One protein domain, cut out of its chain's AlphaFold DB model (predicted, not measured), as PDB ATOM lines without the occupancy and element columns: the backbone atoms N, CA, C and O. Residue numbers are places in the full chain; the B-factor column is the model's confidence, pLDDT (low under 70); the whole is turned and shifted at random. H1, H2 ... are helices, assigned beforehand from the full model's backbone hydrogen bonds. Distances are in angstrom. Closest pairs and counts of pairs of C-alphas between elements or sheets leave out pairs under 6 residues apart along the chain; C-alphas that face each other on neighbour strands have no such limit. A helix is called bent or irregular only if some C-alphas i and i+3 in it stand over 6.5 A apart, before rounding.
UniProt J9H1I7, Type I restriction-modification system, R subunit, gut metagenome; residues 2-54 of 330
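This is residues 2 to 54 of the 330 residues of the protein "Type I restriction-modification system, R subunit" of gut metagenome (UniProt J9H1I7). Five short helices form a small, elongated cluster with few contacts between them: H5, the longest, and H1 lie on two sides and spread apart from where Val 9 and Ile 50 come close, and H3 reaches to that same place with Val 26. H2 sits at one end of the long axis, and H4 lies toward the other end, by the first residue of H1. The printed part has 53 residues, with five named helices in the order H1, H2, H3, H4, H5 and no named strand; its class is all helix. It is compact, with a radius of gyration of the C-alphas of 10.2 A, and spans 28 by 18 by 15 A.

H5, residues 40 to 50, is 14.8 A long, from C-alpha 40 at (-43.028, 22.755, 33.267) to C-alpha 50 at (-47.571, 34.140, 25.032). It is neither bent nor irregular, but only just: C-alphas 47 and 50 are 6.1 A apart. H1, residues 2 to 10, measures 12.2 A and begins with C-alpha 2 at (-39.669, 24.659, 19.258). H3, residues 23 to 28, measures 8.4 A; H2, residues 17 to 21, measures 6.3 A; H4, residues 32 to 35, measures 5.5 A.

H5 and H3 touch; their closest C-alphas, those of Ile 50 and Val 26, are 7.1 A apart. They run opposite ways at a steep tilt of 41 degrees. H5 and H1 are close but not clearly touching, with Ile 50 and Val 9 closest at 7.5 A between C-alphas; they run the same way at a steep tilt of 42 degrees. H1 and H3 are close but not clearly touching, with the C-alphas of Val 9 and Val 26 closest at 7.0 A; they run opposite ways at a shallow tilt of 34 degrees, only just short of steep. H1 and H4 only just touch, with 3 pairs of C-alphas within 8 A, the closest being Lys 2 and Trp 35 at 7.1 A. H2 and H3 are close but not clearly touching, the C-alphas of Val 19 and Val 26 being closest at 7.4 A. H2 is apart from H4 and from H5. In H1, H2, H3 and H5 every O i to N i+4 pair is within hydrogen-bond range; H4 is too short for such a pair, and its one O i to N i+3 pair is within range.

The two C-alphas farthest apart, those of Ser 15 and Lys 40, are 29.3 A apart. The printed part has no cut, and no link between helices is long. The mean pLDDT of the printed part is 70.8, and 22 residues are under 70, among them residues 2 to 5, 7 to 11, 13 to 19 and 52 to 54.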
ATOM      1  N   LYS A   2     -40.340  23.617  18.433       62.28
ATOM      2  CA  LYS A   2     -39.669  24.659  19.258       62.28
ATOM      3  C   LYS A   2     -39.109  25.850  18.457       62.28
ATOM      4  O   LYS A   2     -39.264  26.988  18.863       62.28
ATOM      5  N   GLN A   3     -38.511  25.589  17.292       60.84
ATOM      6  CA  GLN A   3     -37.973  26.637  16.411       60.84
ATOM      7  C   GLN A   3     -39.057  27.502  15.742       60.84
ATOM      8  O   GLN A   3     -38.816  28.677  15.507       60.84
ATOM      9  N   SER A   4     -40.238  26.936  15.460       61.41
ATOM     10  CA  SER A   4     -41.367  27.687  14.882       61.41
ATOM     11  C   SER A   4     -41.948  28.639  15.921       61.41
ATOM     12  O   SER A   4     -42.074  29.822  15.660       61.41
ATOM     13  N   LEU A   5     -42.179  28.138  17.139       64.94
ATOM     14  CA  LEU A   5     -42.691  28.948  18.242       64.94
ATOM     15  C   LEU A   5     -41.709  30.052  18.654       64.94
ATOM     16  O   LEU A   5     -42.128  31.164  18.942       64.94
ATOM     17  N   HIS A   6     -40.399  29.782  18.633       72.50
ATOM     18  CA  HIS A   6     -39.389  30.824  18.847       72.50
ATOM     19  C   HIS A   6     -39.455  31.917  17.771       72.50
ATOM     20  O   HIS A   6     -39.362  33.095  18.107       72.50
ATOM     21  N   ALA A   7     -39.664  31.549  16.502       68.69
ATOM     22  CA  ALA A   7     -39.831  32.514  15.417       68.69
ATOM     23  C   ALA A   7     -41.107  33.360  15.588       68.69
ATOM     24  O   ALA A   7     -41.047  34.579  15.427       68.69
ATOM     25  N   ASP A   8     -42.215  32.739  15.998       68.62
ATOM     26  CA  ASP A   8     -43.490  33.420  16.250       68.62
ATOM     27  C   ASP A   8     -43.375  34.421  17.414       68.62
ATOM     28  O   ASP A   8     -43.848  35.552  17.318       68.62
ATOM     29  N   VAL A   9     -42.671  34.045  18.492       68.75
ATOM     30  CA  VAL A   9     -42.402  34.922  19.649       68.75
ATOM     31  C   VAL A   9     -41.428  36.045  19.295       68.75
ATOM     32  O   VAL A   9     -41.636  37.193  19.689       68.75
ATOM     33  N   ALA A  10     -40.390  35.757  18.507       67.12
ATOM     34  CA  ALA A  10     -39.435  36.764  18.050       67.12
ATOM     35  C   ALA A  10     -40.059  37.792  17.088       67.12
ATOM     36  O   ALA A  10     -39.587  38.933  17.036       67.12
ATOM     37  N   GLY A  11     -41.106  37.388  16.356       67.25
ATOM     38  CA  GLY A  11     -41.879  38.210  15.425       67.25
ATOM     39  C   GLY A  11     -42.956  39.092  16.070       67.25
ATOM     40  O   GLY A  11     -43.567  39.907  15.375       67.25
ATOM     41  N   LEU A  12     -43.187  38.982  17.385       71.81
ATOM     42  CA  LEU A  12     -44.152  39.828  18.089       71.81
ATOM     43  C   LEU A  12     -43.735  41.306  18.033       71.81
ATOM     44  O   LEU A  12     -42.628  41.695  18.410       71.81
ATOM     45  N   ASN A  13     -44.653  42.157  17.576       66.06
ATOM     46  CA  ASN A  13     -44.399  43.587  17.459       66.06
ATOM     47  C   ASN A  13     -44.417  44.266  18.842       66.06
ATOM     48  O   ASN A  13     -45.474  44.406  19.454       66.06
ATOM     49  N   GLY A  14     -43.270  44.768  19.309       61.22
ATOM     50  CA  GLY A  14     -43.144  45.462  20.601       61.22
ATOM     51  C   GLY A  14     -43.887  46.802  20.703       61.22
ATOM     52  O   GLY A  14     -44.029  47.356  21.795       61.22
ATOM     53  N   SER A  15     -44.419  47.341  19.602       62.59
ATOM     54  CA  SER A  15     -45.244  48.552  19.656       62.59
ATOM     55  C   SER A  15     -46.666  48.293  20.175       62.59
ATOM     56  O   SER A  15     -47.338  49.257  20.549       62.59
ATOM     57  N   ARG A  16     -47.115  47.031  20.235       66.00
ATOM     58  CA  ARG A  16     -48.447  46.608  20.703       66.00
ATOM     59  C   ARG A  16     -48.597  46.741  22.224       66.00
ATOM     60  O   ARG A  16     -47.722  46.333  22.980       66.00
ATOM     61  N   ILE A  17     -49.702  47.334  22.683       66.81
ATOM     62  CA  ILE A  17     -49.943  47.650  24.108       66.81
ATOM     63  C   ILE A  17     -50.070  46.370  24.949       66.81
ATOM     64  O   ILE A  17     -49.568  46.305  26.068       66.81
ATOM     65  N   ASP A  18     -50.710  45.350  24.394       68.75
ATOM     66  CA  ASP A  18     -50.841  44.002  24.942       68.75
ATOM     67  C   ASP A  18     -49.485  43.295  25.080       68.75
ATOM     68  O   ASP A  18     -49.202  42.719  26.128       68.75
ATOM     69  N   VAL A  19     -48.602  43.445  24.087       67.69
ATOM     70  CA  VAL A  19     -47.228  42.916  24.131       67.69
ATOM     71  C   VAL A  19     -46.374  43.677  25.156       67.69
ATOM     72  O   VAL A  19     -45.632  43.059  25.915       67.69
ATOM     73  N   ARG A  20     -46.519  45.008  25.266       70.50
ATOM     74  CA  ARG A  20     -45.796  45.812  26.273       70.50
ATOM     75  C   ARG A  20     -46.181  45.469  27.710       70.50
ATOM     76  O   ARG A  20     -45.324  45.506  28.586       70.50
ATOM     77  N   ARG A  21     -47.449  45.134  27.968       73.50
ATOM     78  CA  ARG A  21     -47.907  44.720  29.308       73.50
ATOM     79  C   ARG A  21     -47.253  43.420  29.777       73.50
ATOM     80  O   ARG A  21     -47.116  43.234  30.978       73.50
ATOM     81  N   GLN A  22     -46.844  42.562  28.845       77.38
ATOM     82  CA  GLN A  22     -46.220  41.263  29.112       77.38
ATOM     83  C   GLN A  22     -44.754  41.217  28.637       77.38
ATOM     84  O   GLN A  22     -44.213  40.149  28.364       77.38
ATOM     85  N   TRP A  23     -44.094  42.380  28.525       72.44
ATOM     86  CA  TRP A  23     -42.774  42.506  27.892       72.44
ATOM     87  C   TRP A  23     -41.675  41.691  28.582       72.44
ATOM     88  O   TRP A  23     -40.795  41.168  27.906       72.44
ATOM     89  N   ALA A  24     -41.740  41.552  29.911       76.88
ATOM     90  CA  ALA A  24     -40.771  40.771  30.680       76.88
ATOM     91  C   ALA A  24     -40.744  39.297  30.241       76.88
ATOM     92  O   ALA A  24     -39.674  38.744  29.998       76.88
ATOM     93  N   GLU A  25     -41.922  38.699  30.055       76.94
ATOM     94  CA  GLU A  25     -42.061  37.317  29.591       76.94
ATOM     95  C   GLU A  25     -41.701  37.195  28.106       76.94
ATOM     96  O   GLU A  25     -40.986  36.282  27.701       76.94
ATOM     97  N   VAL A  26     -42.128  38.153  27.277       74.19
ATOM     98  CA  VAL A  26     -41.823  38.144  25.838       74.19
ATOM     99  C   VAL A  26     -40.316  38.233  25.582       74.19
ATOM    100  O   VAL A  26     -39.814  37.476  24.759       74.19
ATOM    101  N   GLU A  27     -39.582  39.090  26.297       78.00
ATOM    102  CA  GLU A  27     -38.125  39.221  26.159       78.00
ATOM    103  C   GLU A  27     -37.392  37.970  26.671       78.00
ATOM    104  O   GLU A  27     -36.473  37.476  26.013       78.00
ATOM    105  N   HIS A  28     -37.856  37.388  27.784       77.56
ATOM    106  CA  HIS A  28     -37.324  36.131  28.309       77.56
ATOM    107  C   HIS A  28     -37.439  34.996  27.280       77.56
ATOM    108  O   HIS A  28     -36.459  34.311  26.992       77.56
ATOM    109  N   PHE A  29     -38.599  34.833  26.644       74.69
ATOM    110  CA  PHE A  29     -38.807  33.817  25.608       74.69
ATOM    111  C   PHE A  29     -38.360  34.263  24.204       74.69
ATOM    112  O   PHE A  29     -38.509  33.511  23.241       74.69
ATOM    113  N   ARG A  30     -37.748  35.441  24.053       76.44
ATOM    114  CA  ARG A  30     -37.110  35.871  22.798       76.44
ATOM    115  C   ARG A  30     -35.700  35.309  22.646       76.44
ATOM    116  O   ARG A  30     -35.236  35.069  21.528       76.44
ATOM    117  N   LEU A  31     -35.025  35.065  23.767       78.00
ATOM    118  CA  LEU A  31     -33.681  34.501  23.812       78.00
ATOM    119  C   LEU A  31     -33.708  33.008  23.483       78.00
ATOM    120  O   LEU A  31     -34.389  32.213  24.128       78.00
ATOM    121  N   LYS A  32     -32.918  32.607  22.482       71.06
ATOM    122  CA  LYS A  32     -32.845  31.218  21.994       71.06
ATOM    123  C   LYS A  32     -32.367  30.231  23.069       71.06
ATOM    124  O   LYS A  32     -32.714  29.054  23.024       71.06
ATOM    125  N   GLU A  33     -31.593  30.716  24.035       73.62
ATOM    126  CA  GLU A  33     -31.042  29.942  25.152       73.62
ATOM    127  C   GLU A  33     -32.146  29.391  26.068       73.62
ATOM    128  O   GLU A  33     -32.113  28.216  26.434       73.62
ATOM    129  N   ASN A  34     -33.200  30.175  26.306       73.19
ATOM    130  CA  ASN A  34     -34.324  29.797  27.170       73.19
ATOM    131  C   ASN A  34     -35.251  28.745  26.533       73.19
ATOM    132  O   ASN A  34     -36.020  28.079  27.220       73.19
ATOM    133  N   TRP A  35     -35.130  28.508  25.222       72.56
ATOM    134  CA  TRP A  35     -35.827  27.415  24.529       72.56
ATOM    135  C   TRP A  35     -35.092  26.073  24.612       72.56
ATOM    136  O   TRP A  35     -35.684  25.026  24.302       72.56
ATOM    137  N   MET A  36     -33.810  26.080  25.004       68.25
ATOM    138  CA  MET A  36     -33.019  24.855  25.138       68.25
ATOM    139  C   MET A  36     -33.414  24.069  26.395       68.25
ATOM    140  O   MET A  36     -33.563  22.850  26.306       68.25
ATOM    141  N   ASN A  37     -33.725  24.761  27.498       67.75
ATOM    142  CA  ASN A  37     -34.141  24.170  28.774       67.75
ATOM    143  C   ASN A  37     -35.517  24.698  29.209       67.75
ATOM    144  O   ASN A  37     -35.605  25.609  30.021       67.75
ATOM    145  N   LEU A  38     -36.591  24.113  28.672       72.25
ATOM    146  CA  LEU A  38     -37.965  24.466  29.050       72.25
ATOM    147  C   LEU A  38     -38.426  23.630  30.252       72.25
ATOM    148  O   LEU A  38     -38.560  22.407  30.140       72.25
ATOM    149  N   GLY A  39     -38.698  24.286  31.378       75.12
ATOM    150  CA  GLY A  39     -39.362  23.696  32.535       75.12
ATOM    151  C   GLY A  39     -40.881  23.583  32.357       75.12
ATOM    152  O   GLY A  39     -41.476  24.140  31.435       75.12
ATOM    153  N   LYS A  40     -41.553  22.868  33.271       69.56
ATOM    154  CA  LYS A  40     -43.028  22.755  33.267       69.56
ATOM    155  C   LYS A  40     -43.722  24.103  33.495       69.56
ATOM    156  O   LYS A  40     -44.792  24.333  32.944       69.56
ATOM    157  N   THR A  41     -43.107  24.975  34.289       72.94
ATOM    158  CA  THR A  41     -43.565  26.346  34.543       72.94
ATOM    159  C   THR A  41     -43.477  27.201  33.284       72.94
ATOM    160  O   THR A  41     -44.439  27.874  32.941       72.94
ATOM    161  N   ASP A  42     -42.389  27.075  32.526       73.12
ATOM    162  CA  ASP A  42     -42.161  27.848  31.302       73.12
ATOM    163  C   ASP A  42     -43.161  27.487  30.202       73.12
ATOM    164  O   ASP A  42     -43.681  28.354  29.506       73.12
ATOM    165  N   VAL A  43     -43.496  26.199  30.076       74.12
ATOM    166  CA  VAL A  43     -44.535  25.731  29.144       74.12
ATOM    167  C   VAL A  43     -45.909  26.299  29.511       74.12
ATOM    168  O   VAL A  43     -46.684  26.638  28.614       74.12
ATOM    169  N   GLN A  44     -46.206  26.435  30.805       74.62
ATOM    170  CA  GLN A  44     -47.456  27.039  31.264       74.62
ATOM    171  C   GLN A  44     -47.500  28.533  30.928       74.62
ATOM    172  O   GLN A  44     -48.478  28.988  30.338       74.62
ATOM    173  N   THR A  45     -46.415  29.266  31.189       75.56
ATOM    174  CA  THR A  45     -46.296  30.690  30.848       75.56
ATOM    175  C   THR A  45     -46.414  30.924  29.341       75.56
ATOM    176  O   THR A  45     -47.160  31.802  28.904       75.56
ATOM    177  N   ILE A  46     -45.772  30.088  28.516       75.44
ATOM    178  CA  ILE A  46     -45.909  30.157  27.054       75.44
ATOM    179  C   ILE A  46     -47.370  29.937  26.637       75.44
ATOM    180  O   ILE A  46     -47.876  30.636  25.758       75.44
ATOM    181  N   ARG A  47     -48.076  28.990  27.261       74.06
ATOM    182  CA  ARG A  47     -49.465  28.665  26.912       74.06
ATOM    183  C   ARG A  47     -50.459  29.745  27.336       74.06
ATOM    184  O   ARG A  47     -51.378  30.033  26.575       74.06
ATOM    185  N   GLU A  48     -50.311  30.299  28.532       76.00
ATOM    186  CA  GLU A  48     -51.285  31.230  29.114       76.00
ATOM    187  C   GLU A  48     -51.030  32.683  28.717       76.00
ATOM    188  O   GLU A  48     -51.980  33.431  28.503       76.00
ATOM    189  N   VAL A  49     -49.761  33.080  28.595       72.94
ATOM    190  CA  VAL A  49     -49.375  34.485  28.410       72.94
ATOM    191  C   VAL A  49     -48.963  34.768  26.970       72.94
ATOM    192  O   VAL A  49     -49.384  35.770  26.401       72.94
ATOM    193  N   ILE A  50     -48.174  33.884  26.351       70.00
ATOM    194  CA  ILE A  50     -47.571  34.140  25.032       70.00
ATOM    195  C   ILE A  50     -48.461  33.666  23.882       70.00
ATOM    196  O   ILE A  50     -48.624  34.388  22.901       70.00
ATOM    197  N   SER A  51     -49.085  32.493  24.002       70.31
ATOM    198  CA  SER A  51     -49.991  31.940  22.983       70.31
ATOM    199  C   SER A  51     -51.110  32.916  22.566       70.31
ATOM    200  O   SER A  51     -51.334  33.067  21.368       70.31
ATOM    201  N   PRO A  52     -51.768  33.660  23.485       69.69
ATOM    202  CA  PRO A  52     -52.776  34.658  23.107       69.69
ATOM    203  C   PRO A  52     -52.205  35.901  22.405       69.69
ATOM    204  O   PRO A  52     -52.939  36.604  21.710       69.69
ATOM    205  N   LEU A  53     -50.914  36.198  22.600       65.50
ATOM    206  CA  LEU A  53     -50.225  37.324  21.958       65.50
ATOM    207  C   LEU A  53     -49.806  36.990  20.524       65.50
ATOM    208  O   LEU A  53     -49.712  37.897  19.691       65.50
ATOM    209  N   ILE A  54     -49.601  35.703  20.225       64.31
ATOM    210  CA  ILE A  54     -49.410  35.202  18.866       64.31
ATOM    211  C   ILE A  54     -50.755  35.323  18.147       64.31
ATOM    212  O   ILE A  54     -51.602  34.431  18.150       64.31
TER     213      ILE A  54